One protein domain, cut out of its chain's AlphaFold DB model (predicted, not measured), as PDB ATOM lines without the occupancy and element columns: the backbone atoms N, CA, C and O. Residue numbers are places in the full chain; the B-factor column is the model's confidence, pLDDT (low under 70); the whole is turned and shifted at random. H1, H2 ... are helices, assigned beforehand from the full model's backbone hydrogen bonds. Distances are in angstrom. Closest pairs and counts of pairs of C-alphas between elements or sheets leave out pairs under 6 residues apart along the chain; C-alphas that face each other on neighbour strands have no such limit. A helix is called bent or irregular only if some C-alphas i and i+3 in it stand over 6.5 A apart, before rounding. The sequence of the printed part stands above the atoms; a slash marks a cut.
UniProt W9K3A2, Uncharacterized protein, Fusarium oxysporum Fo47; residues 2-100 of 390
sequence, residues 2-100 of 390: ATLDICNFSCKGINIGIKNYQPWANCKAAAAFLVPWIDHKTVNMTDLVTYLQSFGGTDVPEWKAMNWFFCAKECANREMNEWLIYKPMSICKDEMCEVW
ATOM      1  N   ALA A   2      -8.526 -11.670  29.826       44.44
ATOM      2  CA  ALA A   2      -8.876 -11.709  31.259       44.44
ATOM      3  C   ALA A   2     -10.381 -11.548  31.601       44.44
ATOM      4  O   ALA A   2     -10.837 -12.065  32.612       44.44
ATOM      5  N   THR A   3     -11.174 -10.871  30.763       52.78
ATOM      6  CA  THR A   3     -12.611 -10.621  31.010       52.78
ATOM      7  C   THR A   3     -13.497 -11.861  30.844       52.78
ATOM      8  O   THR A   3     -14.505 -11.993  31.533       52.78
ATOM      9  N   LEU A   4     -13.117 -12.797  29.968       53.50
ATOM     10  CA  LEU A   4     -13.915 -13.996  29.683       53.50
ATOM     11  C   LEU A   4     -13.866 -15.012  30.838       53.50
ATOM     12  O   LEU A   4     -14.878 -15.636  31.151       53.50
ATOM     13  N   ASP A   5     -12.714 -15.133  31.506       58.34
ATOM     14  CA  ASP A   5     -12.542 -16.017  32.666       58.34
ATOM     15  C   ASP A   5     -13.216 -15.465  33.926       58.34
ATOM     16  O   ASP A   5     -13.832 -16.227  34.673       58.34
ATOM     17  N   ILE A   6     -13.184 -14.141  34.129       63.31
ATOM     18  CA  ILE A   6     -13.890 -13.481  35.239       63.31
ATOM     19  C   ILE A   6     -15.396 -13.687  35.093       63.31
ATOM     20  O   ILE A   6     -16.043 -14.096  36.048       63.31
ATOM     21  N   CYS A   7     -15.957 -13.512  33.896       68.00
ATOM     22  CA  CYS A   7     -17.386 -13.724  33.681       68.00
ATOM     23  C   CYS A   7     -17.817 -15.186  33.814       68.00
ATOM     24  O   CYS A   7     -18.866 -15.472  34.393       68.00
ATOM     25  N   ASN A   8     -16.985 -16.124  33.359       64.81
ATOM     26  CA  ASN A   8     -17.234 -17.550  33.558       64.81
ATOM     27  C   ASN A   8     -17.141 -17.983  35.025       64.81
ATOM     28  O   ASN A   8     -17.755 -18.987  35.379       64.81
ATOM     29  N   PHE A   9     -16.386 -17.271  35.866       65.19
ATOM     30  CA  PHE A   9     -16.282 -17.523  37.303       65.19
ATOM     31  C   PHE A   9     -17.394 -16.817  38.087       65.19
ATOM     32  O   PHE A   9     -18.137 -17.469  38.820       65.19
ATOM     33  N   SER A  10     -17.560 -15.511  37.878       62.81
ATOM     34  CA  SER A  10     -18.568 -14.675  38.531       62.81
ATOM     35  C   SER A  10     -19.985 -15.149  38.237       62.81
ATOM     36  O   SER A  10     -20.815 -15.169  39.144       62.81
ATOM     37  N   CYS A  11     -20.267 -15.609  37.013       68.75
ATOM     38  CA  CYS A  11     -21.619 -16.021  36.629       68.75
ATOM     39  C   CYS A  11     -21.884 -17.523  36.793       68.75
ATOM     40  O   CYS A  11     -22.988 -17.997  36.512       68.75
ATOM     41  N   LYS A  12     -20.901 -18.288  37.290       60.84
ATOM     42  CA  LYS A  12     -21.032 -19.730  37.525       60.84
ATOM     43  C   LYS A  12     -21.883 -20.005  38.761       60.84
ATOM     44  O   LYS A  12     -21.618 -19.491  39.840       60.84
ATOM     45  N   GLY A  13     -22.878 -20.880  38.626       55.59
ATOM     46  CA  GLY A  13     -23.686 -21.327  39.767       55.59
ATOM     47  C   GLY A  13     -24.727 -20.315  40.247       55.59
ATOM     48  O   GLY A  13     -25.285 -20.487  41.334       55.59
ATOM     49  N   ILE A  14     -25.032 -19.284  39.450       59.94
ATOM     50  CA  ILE A  14     -26.159 -18.408  39.754       59.94
ATOM     51  C   ILE A  14     -27.461 -19.142  39.428       59.94
ATOM     52  O   ILE A  14     -27.987 -19.099  38.321       59.94
ATOM     53  N   ASN A  15     -27.969 -19.847  40.431       57.19
ATOM     54  CA  ASN A  15     -29.330 -20.349  40.432       57.19
ATOM     55  C   ASN A  15     -30.288 -19.147  40.440       57.19
ATOM     56  O   ASN A  15     -30.060 -18.192  41.185       57.19
ATOM     57  N   ILE A  16     -31.368 -19.200  39.657       57.53
ATOM     58  CA  ILE A  16     -32.329 -18.105  39.391       57.53
ATOM     59  C   ILE A  16     -33.179 -17.741  40.639       57.53
ATOM     60  O   ILE A  16     -34.257 -17.161  40.550       57.53
ATOM     61  N   GLY A  17     -32.683 -18.026  41.845       60.22
ATOM     62  CA  GLY A  17     -33.258 -17.573  43.110       60.22
ATOM     63  C   GLY A  17     -33.372 -16.052  43.204       60.22
ATOM     64  O   GLY A  17     -34.149 -15.569  44.013       60.22
ATOM     65  N   ILE A  18     -32.694 -15.300  42.328       64.94
ATOM     66  CA  ILE A  18     -32.868 -13.853  42.164       64.94
ATOM     67  C   ILE A  18     -34.327 -13.450  41.887       64.94
ATOM     68  O   ILE A  18     -34.758 -12.386  42.321       64.94
ATOM     69  N   LYS A  19     -35.116 -14.321  41.236       68.19
ATOM     70  CA  LYS A  19     -36.549 -14.091  40.981       68.19
ATOM     71  C   LYS A  19     -37.405 -14.115  42.247       68.19
ATOM     72  O   LYS A  19     -38.508 -13.579  42.228       68.19
ATOM     73  N   ASN A  20     -36.903 -14.709  43.330       70.94
ATOM     74  CA  ASN A  20     -37.579 -14.701  44.629       70.94
ATOM     75  C   ASN A  20     -37.415 -13.357  45.350       70.94
ATOM     76  O   ASN A  20     -38.124 -13.089  46.314       70.94
ATOM     77  N   TYR A  21     -36.491 -12.522  44.880       73.12
ATOM     78  CA  TYR A  21     -36.230 -11.196  45.408       73.12
ATOM     79  C   TYR A  21     -36.974 -10.163  44.567       73.12
ATOM     80  O   TYR A  21     -37.058 -10.283  43.340       73.12
ATOM     81  N   GLN A  22     -37.507  -9.140  45.232       81.06
ATOM     82  CA  GLN A  22     -38.225  -8.041  44.590       81.06
ATOM     83  C   GLN A  22     -37.402  -6.751  44.680       81.06
ATOM     84  O   GLN A  22     -37.721  -5.902  45.503       81.06
ATOM     85  N   PRO A  23     -36.360  -6.567  43.849       79.50
ATOM     86  CA  PRO A  23     -35.445  -5.419  43.917       79.50
ATOM     87  C   PRO A  23     -36.091  -4.027  43.769       79.50
ATOM     88  O   PRO A  23     -35.405  -3.020  43.868       79.50
ATOM     89  N   TRP A  24     -37.402  -3.945  43.552       84.69
ATOM     90  CA  TRP A  24     -38.208  -2.721  43.540       84.69
ATOM     91  C   TRP A  24     -39.082  -2.544  44.799       84.69
ATOM     92  O   TRP A  24     -39.928  -1.660  44.831       84.69
ATOM     93  N   ALA A  25     -38.939  -3.383  45.833       85.88
ATOM     94  CA  ALA A  25     -39.776  -3.316  47.039       85.88
ATOM     95  C   ALA A  25     -39.542  -2.038  47.866       85.88
ATOM     96  O   ALA A  25     -40.454  -1.562  48.536       85.88
ATOM     97  N   ASN A  26     -38.333  -1.474  47.804       88.81
ATOM     98  CA  ASN A  26     -38.001  -0.186  48.401       88.81
ATOM     99  C   ASN A  26     -37.331   0.705  47.354       88.81
ATOM    100  O   ASN A  26     -36.117   0.650  47.147       88.81
ATOM    101  N   CYS A  27     -38.142   1.533  46.704       88.50
ATOM    102  CA  CYS A  27     -37.698   2.409  45.628       88.50
ATOM    103  C   CYS A  27     -36.677   3.463  46.073       88.50
ATOM    104  O   CYS A  27     -35.779   3.784  45.303       88.50
ATOM    105  N   LYS A  28     -36.716   3.921  47.332       89.38
ATOM    106  CA  LYS A  28     -35.712   4.861  47.864       89.38
ATOM    107  C   LYS A  28     -34.334   4.223  47.998       89.38
ATOM    108  O   LYS A  28     -33.335   4.816  47.609       89.38
ATOM    109  N   ALA A  29     -34.279   3.000  48.525       87.06
ATOM    110  CA  ALA A  29     -33.021   2.268  48.632       87.06
ATOM    111  C   ALA A  29     -32.501   1.844  47.247       87.06
ATOM    112  O   ALA A  29     -31.298   1.884  46.999       87.06
ATOM    113  N   ALA A  30     -33.412   1.498  46.327       87.56
ATOM    114  CA  ALA A  30     -33.080   1.233  44.930       87.56
ATOM    115  C   ALA A  30     -32.455   2.456  44.259       87.56
ATOM    116  O   ALA A  30     -31.407   2.327  43.637       87.56
ATOM    117  N   ALA A  31     -33.055   3.635  44.432       86.31
ATOM    118  CA  ALA A  31     -32.535   4.889  43.908       86.31
ATOM    119  C   ALA A  31     -31.136   5.200  44.447       86.31
ATOM    120  O   ALA A  31     -30.220   5.390  43.653       86.31
ATOM    121  N   ALA A  32     -30.937   5.144  45.767       85.88
ATOM    122  CA  ALA A  32     -29.655   5.463  46.398       85.88
ATOM    123  C   ALA A  32     -28.482   4.595  45.895       85.88
ATOM    124  O   ALA A  32     -27.367   5.087  45.747       85.88
ATOM    125  N   PHE A  33     -28.721   3.310  45.608       86.62
ATOM    126  CA  PHE A  33     -27.678   2.407  45.116       86.62
ATOM    127  C   PHE A  33     -27.574   2.366  43.586       86.62
ATOM    128  O   PHE A  33     -26.479   2.485  43.031       86.62
ATOM    129  N   LEU A  34     -28.695   2.130  42.896       85.62
ATOM    130  CA  LEU A  34     -28.680   1.856  41.463       85.62
ATOM    131  C   LEU A  34     -28.242   3.090  40.684       85.62
ATOM    132  O   LEU A  34     -27.428   2.938  39.780       85.62
ATOM    133  N   VAL A  35     -28.732   4.284  41.038       79.50
ATOM    134  CA  VAL A  35     -28.447   5.521  40.295       79.50
ATOM    135  C   VAL A  35     -26.936   5.778  40.181       79.50
ATOM    136  O   VAL A  35     -26.437   5.761  39.051       79.50
ATOM    137  N   PRO A  36     -26.157   5.863  41.281       78.19
ATOM    138  CA  PRO A  36     -24.709   6.044  41.173       78.19
ATOM    139  C   PRO A  36     -23.999   4.839  40.534       78.19
ATOM    140  O   PRO A  36     -23.019   5.011  39.810       78.19
ATOM    141  N   TRP A  37     -24.499   3.612  40.746       79.06
ATOM    142  CA  TRP A  37     -23.924   2.402  40.145       79.06
ATOM    143  C   TRP A  37     -24.027   2.400  38.615       79.06
ATOM    144  O   TRP A  37     -23.095   1.978  37.924       79.06
ATOM    145  N   ILE A  38     -25.154   2.848  38.063       76.06
ATOM    146  CA  ILE A  38     -25.378   2.937  36.615       76.06
ATOM    147  C   ILE A  38     -24.507   4.043  36.028       76.06
ATOM    148  O   ILE A  38     -23.812   3.787  35.046       76.06
ATOM    149  N   ASP A  39     -24.483   5.205  36.680       68.56
ATOM    150  CA  ASP A  39     -23.759   6.404  36.245       68.56
ATOM    151  C   ASP A  39     -22.230   6.319  36.448       68.56
ATOM    152  O   ASP A  39     -21.494   7.280  36.261       68.56
ATOM    153  N   HIS A  40     -21.712   5.144  36.836       69.31
ATOM    154  CA  HIS A  40     -20.288   4.918  37.122       69.31
ATOM    155  C   HIS A  40     -19.709   5.854  38.201       69.31
ATOM    156  O   HIS A  40     -18.489   6.013  38.301       69.31
ATOM    157  N   LYS A  41     -20.573   6.426  39.042       70.31
ATOM    158  CA  LYS A  41     -20.197   7.228  40.202       70.31
ATOM    159  C   LYS A  41     -19.812   6.327  41.373       70.31
ATOM    160  O   LYS A  41     -20.072   5.121  41.400       70.31
ATOM    161  N   THR A  42     -19.141   6.911  42.359       74.31
ATOM    162  CA  THR A  42     -18.756   6.194  43.576       74.31
ATOM    163  C   THR A  42     -19.995   5.801  44.365       74.31
ATOM    164  O   THR A  42     -20.748   6.660  44.815       74.31
ATOM    165  N   VAL A  43     -20.184   4.499  44.563       74.88
ATOM    166  CA  VAL A  43     -21.300   3.966  45.343       74.88
ATOM    167  C   VAL A  43     -20.903   3.845  46.809       74.88
ATOM    168  O   VAL A  43     -19.863   3.268  47.134       74.88
ATOM    169  N   ASN A  44     -21.750   4.339  47.709       79.81
ATOM    170  CA  ASN A  44     -21.598   4.096  49.135       79.81
ATOM    171  C   ASN A  44     -22.003   2.648  49.453       79.81
ATOM    172  O   ASN A  44     -23.123   2.216  49.177       79.81
ATOM    173  N   MET A  45     -21.100   1.891  50.078       73.50
ATOM    174  CA  MET A  45     -21.368   0.501  50.469       73.50
ATOM    175  C   MET A  45     -22.570   0.384  51.418       73.50
ATOM    176  O   MET A  45     -23.265  -0.628  51.400       73.50
ATOM    177  N   THR A  46     -22.865   1.429  52.193       80.25
ATOM    178  CA  THR A  46     -24.044   1.489  53.073       80.25
ATOM    179  C   THR A  46     -25.351   1.473  52.278       80.25
ATOM    180  O   THR A  46     -26.305   0.805  52.681       80.25
ATOM    181  N   ASP A  47     -25.389   2.147  51.127       83.12
ATOM    182  CA  ASP A  47     -26.579   2.226  50.273       83.12
ATOM    183  C   ASP A  47     -26.820   0.896  49.560       83.12
ATOM    184  O   ASP A  47     -27.957   0.434  49.489       83.12
ATOM    185  N   LEU A  48     -25.748   0.210  49.142       79.75
ATOM    186  CA  LEU A  48     -25.832  -1.167  48.653       79.75
ATOM    187  C   LEU A  48     -26.414  -2.103  49.717       79.75
ATOM    188  O   LEU A  48     -27.347  -2.850  49.433       79.75
ATOM    189  N   VAL A  49     -25.870  -2.088  50.936       76.62
ATOM    190  CA  VAL A  49     -26.326  -2.977  52.017       76.62
ATOM    191  C   VAL A  49     -27.791  -2.701  52.358       76.62
ATOM    192  O   VAL A  49     -28.591  -3.633  52.430       76.62
ATOM    193  N   THR A  50     -28.163  -1.426  52.478       81.88
ATOM    194  CA  THR A  50     -29.547  -0.996  52.726       81.88
ATOM    195  C   THR A  50     -30.475  -1.454  51.605       81.88
ATOM    196  O   THR A  50     -31.555  -1.990  51.864       81.88
ATOM    197  N   TYR A  51     -30.040  -1.306  50.352       83.19
ATOM    198  CA  TYR A  51     -30.785  -1.769  49.196       83.19
ATOM    199  C   TYR A  51     -31.014  -3.280  49.248       83.19
ATOM    200  O   TYR A  51     -32.159  -3.718  49.210       83.19
ATOM    201  N   LEU A  52     -29.971  -4.082  49.446       77.00
ATOM    202  CA  LEU A  52     -30.075  -5.544  49.500       77.00
ATOM    203  C   LEU A  52     -30.948  -6.061  50.652       77.00
ATOM    204  O   LEU A  52     -31.727  -7.003  50.475       77.00
ATOM    205  N   GLN A  53     -30.849  -5.436  51.825       77.12
ATOM    206  CA  GLN A  53     -31.673  -5.782  52.983       77.12
ATOM    207  C   GLN A  53     -33.155  -5.472  52.736       77.12
ATOM    208  O   GLN A  53     -34.026  -6.212  53.191       77.12
ATOM    209  N   SER A  54     -33.450  -4.418  51.970       76.31
ATOM    210  CA  SER A  54     -34.812  -3.916  51.779       76.31
ATOM    211  C   SER A  54     -35.752  -4.828  50.982       76.31
ATOM    212  O   SER A  54     -36.967  -4.671  51.087       76.31
ATOM    213  N   PHE A  55     -35.235  -5.790  50.210       71.75
ATOM    214  CA  PHE A  55     -36.059  -6.648  49.349       71.75
ATOM    215  C   PHE A  55     -35.855  -8.159  49.542       71.75
ATOM    216  O   PHE A  55     -36.153  -8.963  48.651       71.75
ATOM    217  N   GLY A  56     -35.411  -8.553  50.739       59.06
ATOM    218  CA  GLY A  56     -35.490  -9.939  51.213       59.06
ATOM    219  C   GLY A  56     -34.153 -10.630  51.470       59.06
ATOM    220  O   GLY A  56     -34.132 -11.835  51.708       59.06
ATOM    221  N   GLY A  57     -33.031  -9.914  51.431       61.41
ATOM    222  CA  GLY A  57     -31.705 -10.478  51.670       61.41
ATOM    223  C   GLY A  57     -31.265 -10.497  53.135       61.41
ATOM    224  O   GLY A  57     -30.193  -9.981  53.416       61.41
ATOM    225  N   THR A  58     -32.012 -11.087  54.077       56.72
ATOM    226  CA  THR A  58     -31.382 -11.472  55.366       56.72
ATOM    227  C   THR A  58     -30.506 -12.717  55.205       56.72
ATOM    228  O   THR A  58     -29.511 -12.869  55.907       56.72
ATOM    229  N   ASP A  59     -30.832 -13.561  54.218       63.72
ATOM    230  CA  ASP A  59     -30.203 -14.870  53.992       63.72
ATOM    231  C   ASP A  59     -29.248 -14.883  52.778       63.72
ATOM    232  O   ASP A  59     -28.690 -15.925  52.420       63.72
ATOM    233  N   VAL A  60     -29.057 -13.736  52.111       66.19
ATOM    234  CA  VAL A  60     -28.118 -13.586  50.985       66.19
ATOM    235  C   VAL A  60     -26.870 -12.854  51.463       66.19
ATOM    236  O   VAL A  60     -26.953 -11.674  51.785       66.19
ATOM    237  N   PRO A  61     -25.696 -13.505  51.460       72.94
ATOM    238  CA  PRO A  61     -24.444 -12.828  51.766       72.94
ATOM    239  C   PRO A  61     -24.154 -11.687  50.781       72.94
ATOM    240  O   PRO A  61     -24.304 -11.864  49.570       72.94
ATOM    241  N   GLU A  62     -23.648 -10.557  51.280       72.56
ATOM    242  CA  GLU A  62     -23.327  -9.350  50.493       72.56
ATOM    243  C   GLU A  62     -22.445  -9.647  49.268       72.56
ATOM    244  O   GLU A  62     -22.705  -9.164  48.166       72.56
ATOM    245  N   TRP A  63     -21.446 -10.527  49.422       74.50
ATOM    246  CA  TRP A  63     -20.549 -10.929  48.331       74.50
ATOM    247  C   TRP A  63     -21.290 -11.598  47.164       74.50
ATOM    248  O   TRP A  63     -20.910 -11.429  46.006       74.50
ATOM    249  N   LYS A  64     -22.362 -12.349  47.451       76.44
ATOM    250  CA  LYS A  64     -23.155 -13.055  46.439       76.44
ATOM    251  C   LYS A  64     -24.023 -12.078  45.656       76.44
ATOM    252  O   LYS A  64     -24.137 -12.208  44.440       76.44
ATOM    253  N   ALA A  65     -24.585 -11.090  46.346       73.69
ATOM    254  CA  ALA A  65     -25.364 -10.030  45.729       73.69
ATOM    255  C   ALA A  65     -24.496  -9.112  44.856       73.69
ATOM    256  O   ALA A  65     -24.851  -8.842  43.712       73.69
ATOM    257  N   MET A  66     -23.315  -8.721  45.341       77.00
ATOM    258  CA  MET A  66     -22.349  -7.949  44.555       77.00
ATOM    259  C   MET A  66     -21.936  -8.695  43.277       77.00
ATOM    260  O   MET A  66     -21.891  -8.119  42.190       77.00
ATOM    261  N   ASN A  67     -21.712 -10.008  43.372       79.94
ATOM    262  CA  ASN A  67     -21.377 -10.837  42.217       79.94
ATOM    263  C   ASN A  67     -22.513 -10.887  41.167       79.94
ATOM    264  O   ASN A  67     -22.241 -10.956  39.969       79.94
ATOM    265  N   TRP A  68     -23.786 -10.781  41.581       79.62
ATOM    266  CA  TRP A  68     -24.909 -10.642  40.645       79.62
ATOM    267  C   TRP A  68     -24.878  -9.315  39.880       79.62
ATOM    268  O   TRP A  68     -25.106  -9.324  38.672       79.62
ATOM    269  N   PHE A  69     -24.551  -8.198  40.539       79.25
ATOM    270  CA  PHE A  69     -24.411  -6.898  39.870       79.25
ATOM    271  C   PHE A  69     -23.210  -6.855  38.918       79.25
ATOM    272  O   PHE A  69     -23.337  -6.334  37.808       79.25
ATOM    273  N   PHE A  70     -22.086  -7.484  39.283       80.88
ATOM    274  CA  PHE A  70     -20.962  -7.682  38.362       80.88
ATOM    275  C   PHE A  70     -21.370  -8.510  37.138       80.88
ATOM    276  O   PHE A  70     -21.079  -8.124  36.008       80.88
ATOM    277  N   CYS A  71     -22.118  -9.599  37.324       80.19
ATOM    278  CA  CYS A  71     -22.629 -10.391  36.203       80.19
ATOM    279  C   CYS A  71     -23.641  -9.648  35.326       80.19
ATOM    280  O   CYS A  71     -23.630  -9.810  34.104       80.19
ATOM    281  N   ALA A  72     -24.510  -8.839  35.929       77.88
ATOM    282  CA  ALA A  72     -25.478  -8.032  35.203       77.88
ATOM    283  C   ALA A  72     -24.786  -6.983  34.313       77.88
ATOM    284  O   ALA A  72     -25.143  -6.859  33.140       77.88
ATOM    285  N   LYS A  73     -23.789  -6.265  34.854       75.44
ATOM    286  CA  LYS A  73     -23.135  -5.125  34.189       75.44
ATOM    287  C   LYS A  73     -21.896  -5.525  33.377       75.44
ATOM    288  O   LYS A  73     -21.901  -5.368  32.161       75.44
ATOM    289  N   GLU A  74     -20.869  -6.088  34.013       77.06
ATOM    290  CA  GLU A  74     -19.567  -6.379  33.379       77.06
ATOM    291  C   GLU A  74     -19.626  -7.561  32.405       77.06
ATOM    292  O   GLU A  74     -18.916  -7.597  31.402       77.06
ATOM    293  N   CYS A  75     -20.507  -8.525  32.676       76.31
ATOM    294  CA  CYS A  75     -20.661  -9.721  31.848       76.31
ATOM    295  C   CYS A  75     -21.851  -9.656  30.889       76.31
ATOM    296  O   CYS A  75     -22.126 -10.636  30.195       76.31
ATOM    297  N   ALA A  76     -22.557  -8.518  30.856       72.69
ATOM    298  CA  ALA A  76     -23.725  -8.276  30.014       72.69
ATOM    299  C   ALA A  76     -24.771  -9.411  30.064       72.69
ATOM    300  O   ALA A  76     -25.396  -9.747  29.052       72.69
ATOM    301  N   ASN A  77     -24.976 -10.033  31.235       81.00
ATOM    302  CA  ASN A  77     -25.977 -11.084  31.379       81.00
ATOM    303  C   ASN A  77     -27.383 -10.477  31.278       81.00
ATOM    304  O   ASN A  77     -27.850  -9.795  32.190       81.00
ATOM    305  N   ARG A  78     -28.065 -10.754  30.162       77.06
ATOM    306  CA  ARG A  78     -29.354 -10.143  29.817       77.06
ATOM    307  C   ARG A  78     -30.442 -10.368  30.867       77.06
ATOM    308  O   ARG A  78     -31.160  -9.431  31.181       77.06
ATOM    309  N   GLU A  79     -30.577 -11.579  31.407       78.50
ATOM    310  CA  GLU A  79     -31.646 -11.888  32.369       78.50
ATOM    311  C   GLU A  79     -31.417 -11.177  33.710       78.50
ATOM    312  O   GLU A  79     -32.356 -10.667  34.319       78.50
ATOM    313  N   MET A  80     -30.159 -11.091  34.147       78.38
ATOM    314  CA  MET A  80     -29.807 -10.382  35.377       78.38
ATOM    315  C   MET A  80     -29.949  -8.879  35.241       78.38
ATOM    316  O   MET A  80     -30.468  -8.234  36.145       78.38
ATOM    317  N   ASN A  81     -29.498  -8.335  34.113       80.38
ATOM    318  CA  ASN A  81     -29.630  -6.921  33.807       80.38
ATOM    319  C   ASN A  81     -31.115  -6.522  33.770       80.38
ATOM    320  O   ASN A  81     -31.523  -5.572  34.431       80.38
ATOM    321  N   GLU A  82     -31.958  -7.333  33.125       81.56
ATOM    322  CA  GLU A  82     -33.404  -7.109  33.113       81.56
ATOM    323  C   GLU A  82     -34.006  -7.082  34.527       81.56
ATOM    324  O   GLU A  82     -34.800  -6.203  34.859       81.56
ATOM    325  N   TRP A  83     -33.623  -8.030  35.386       82.75
ATOM    326  CA  TRP A  83     -34.252  -8.190  36.697       82.75
ATOM    327  C   TRP A  83     -33.728  -7.241  37.779       82.75
ATOM    328  O   TRP A  83     -34.515  -6.768  38.595       82.75
ATOM    329  N   LEU A  84     -32.417  -6.989  37.815       81.12
ATOM    330  CA  LEU A  84     -31.767  -6.169  38.845       81.12
ATOM    331  C   LEU A  84     -31.685  -4.689  38.489       81.12
ATOM    332  O   LEU A  84     -31.544  -3.870  39.390       81.12
ATOM    333  N   ILE A  85     -31.709  -4.355  37.199       81.44
ATOM    334  CA  ILE A  85     -31.452  -2.994  36.728       81.44
ATOM    335  C   ILE A  85     -32.716  -2.457  36.054       81.44
ATOM    336  O   ILE A  85     -33.377  -1.587  36.615       81.44
ATOM    337  N   TYR A  86     -33.133  -3.024  34.917       81.44
ATOM    338  CA  TYR A  86     -34.242  -2.460  34.132       81.44
ATOM    339  C   TYR A  86     -35.603  -2.516  34.831       81.44
ATOM    340  O   TYR A  86     -36.373  -1.557  34.776       81.44
ATOM    341  N   LYS A  87     -35.928  -3.621  35.506       84.94
ATOM    342  CA  LYS A  87     -37.232  -3.760  36.158       84.94
ATOM    343  C   LYS A  87     -37.400  -2.803  37.351       84.94
ATOM    344  O   LYS A  87     -38.411  -2.097  37.362       84.94
ATOM    345  N   PRO A  88     -36.441  -2.682  38.294       86.25
ATOM    346  CA  PRO A  88     -36.458  -1.628  39.306       86.25
ATOM    347  C   PRO A  88     -36.526  -0.225  38.713       86.25
ATOM    348  O   PRO A  88     -37.382   0.539  39.138       86.25
ATOM    349  N   MET A  89     -35.742   0.073  37.672       80.06
ATOM    350  CA  MET A  89     -35.824   1.360  36.968       80.06
ATOM    351  C   MET A  89     -37.224   1.669  36.430       80.06
ATOM    352  O   MET A  89     -37.648   2.819  36.440       80.06
ATOM    353  N   SER A  90     -37.933   0.663  35.913       82.56
ATOM    354  CA  SER A  90     -39.269   0.863  35.343       82.56
ATOM    355  C   SER A  90     -40.356   1.075  36.399       82.56
ATOM    356  O   SER A  90     -41.312   1.801  36.145       82.56
ATOM    357  N   ILE A  91     -40.220   0.440  37.567       87.00
ATOM    358  CA  ILE A  91     -41.228   0.463  38.637       87.00
ATOM    359  C   ILE A  91     -40.989   1.642  39.582       87.00
ATOM    360  O   ILE A  91     -41.931   2.345  39.922       87.00
ATOM    361  N   CYS A  92     -39.736   1.868  39.971       87.50
ATOM    362  CA  CYS A  92     -39.299   2.904  40.907       87.50
ATOM    363  C   CYS A  92     -38.841   4.177  40.192       87.50
ATOM    364  O   CYS A  92     -37.913   4.849  40.636       87.50
ATOM    365  N   LYS A  93     -39.430   4.456  39.025       82.81
ATOM    366  CA  LYS A  93     -38.993   5.540  38.149       82.81
ATOM    367  C   LYS A  93     -38.938   6.867  38.905       82.81
ATOM    368  O   LYS A  93     -37.923   7.541  38.828       82.81
ATOM    369  N   ASP A  94     -39.998   7.215  39.625       82.19
ATOM    370  CA  ASP A  94     -40.146   8.539  40.229       82.19
ATOM    371  C   ASP A  94     -39.075   8.797  41.304       82.19
ATOM    372  O   ASP A  94     -38.382   9.810  41.243       82.19
ATOM    373  N   GLU A  95     -38.844   7.848  42.216       85.75
ATOM    374  CA  GLU A  95     -37.804   7.964  43.250       85.75
ATOM    375  C   GLU A  95     -36.388   7.908  42.671       85.75
ATOM    376  O   GLU A  95     -35.475   8.557  43.175       85.75
ATOM    377  N   MET A  96     -36.179   7.118  41.614       80.81
ATOM    378  CA  MET A  96     -34.884   7.064  40.937       80.81
ATOM    379  C   MET A  96     -34.591   8.357  40.172       80.81
ATOM    380  O   MET A  96     -33.438   8.774  40.129       80.81
ATOM    381  N   CYS A  97     -35.609   9.004  39.604       77.56
ATOM    382  CA  CYS A  97     -35.468  10.311  38.968       77.56
ATOM    383  C   CYS A  97     -35.207  11.424  39.988       77.56
ATOM    384  O   CYS A  97     -34.408  12.305  39.694       77.56
ATOM    385  N   GLU A  98     -35.786  11.336  41.191       76.62
ATOM    386  CA  GLU A  98     -35.544  12.283  42.290       76.62
ATOM    387  C   GLU A  98     -34.071  12.349  42.708       76.62
ATOM    388  O   GLU A  98     -33.553  13.424  43.001       76.62
ATOM    389  N   VAL A  99     -33.386  11.203  42.718       74.94
ATOM    390  CA  VAL A  99     -31.976  11.088  43.133       74.94
ATOM    391  C   VAL A  99     -31.014  11.221  41.947       74.94
ATOM    392  O   VAL A  99     -29.803  11.305  42.142       74.94
ATOM    393  N   TRP A 100     -31.519  11.229  40.710       72.81
ATOM    394  CA  TRP A 100     -30.658  11.341  39.542       72.81
ATOM    395  C   TRP A 100     -30.042  12.733  39.471       72.81
ATOM    396  O   TRP A 100     -30.711  13.730  39.216       72.81
TER     397      TRP A 100
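This is residues 2 to 100 of the 390 residues of an uncharacterized protein of Fusarium oxysporum Fo47 (UniProt W9K3A2). A helical hairpin, H3 and H4, and a corner of two helices, H5 and H6, together make a loosely closed ring of four crossed helices: the hairpin and the corner are each well joined, while H4 meets H5, and H6 meets H3, by few contacts. H7 packs on H3 at one end of the longest axis, H1 packs on H5 at the other end, and the short H2 touches no helix but is near H6. The printed part has 99 residues with seven named helices, H1 to H7 in order along the chain, and no named strand; the class is all helix. It is compact, with a radius of gyration of the C-alphas of 12.9 A, and the C-alphas span 38 by 27 by 23 A along their three main axes.

H6, residues 78 to 91, is the longest helix by residues, and is only just irregular: C-alphas 84 and 87 are 6.55 A apart, against about 5 A in a regular helix. It touches H5, residues 62 to 73, which touches H6 with its residues 68 to 73 alone; the closest C-alphas are those of Ala 72 and Asn 81, 4.5 A apart, and the lines are about perpendicular at 84 degrees. With residues 85 to 88 alone H6 only just touches H3, residues 27 to 38, with 3 pairs of C-alphas within 8 A. The closest of these are Ala 30 and Pro 88, 7.2 A apart, and the two run opposite ways at a steep tilt of 50 degrees. H3 touches H4, residues 45 to 54, with residues 29 to 33 alone; the closest C-alphas are those of Ala 29 and Tyr 51, 4.6 A apart. H3 and H4 are a hairpin, at a steep tilt of 43 degrees, opposite ways. H4 only just touches H5, with 3 pairs of C-alphas within 8 A, the closest being Val 49 and Glu 62 at 7.2 A; their lines are about perpendicular at 83 degrees. H7, residues 93 to 99, touches H3, with the C-alphas of Ala 31 and Met 96 closest at 4.4 A; they run the same way at a steep tilt of 69 degrees, only just short of about perpendicular. H1, residues 2 to 10, touches H5 at its residues 67 to 71 alone, with the C-alphas of Ser 10 and Asn 67 closest at 6.0 A, opposite ways at a steep tilt of 49 degrees. H2, residues 16 to 20, is close to H6 but not clearly touching, with the C-alphas of Lys 19 and Trp 83 closest at 7.6 A. Among the pairs that stay apart are H1 and H6, H3 and H5, and H5 and H7. In H1, H4, H5 and H7 every O i to N i+4 pair is within hydrogen-bond range; in H3 it is 7 of 8, in H6 7 of 10, and in H2 0 of 1, beside 2 of 2 O i to N i+3 pairs.

From first to last C-alpha, H6 measures 18.2 A, H5 16.8 A, H3 15.3 A, H4 14.2 A and H1 12.5 A; H7 and H2 are shorter. H1 begins at C-alpha 2, at (-8.876, -11.709, 31.259). H6 begins at C-alpha 78, at (-29.354, -10.143, 29.817), and H7 ends at C-alpha 99, at (-31.976, 11.088, 43.133).

The two C-alphas farthest apart are those of Ala 2 and Asp 94, 38.3 A. The printed part has no cut and no long link; H1 to H2, H5 to H6 and H6 to H7 are tight links. The mean pLDDT of the printed part is 75.1, and residues 2 to 19, 39 to 40 and 56 to 60 are under 70.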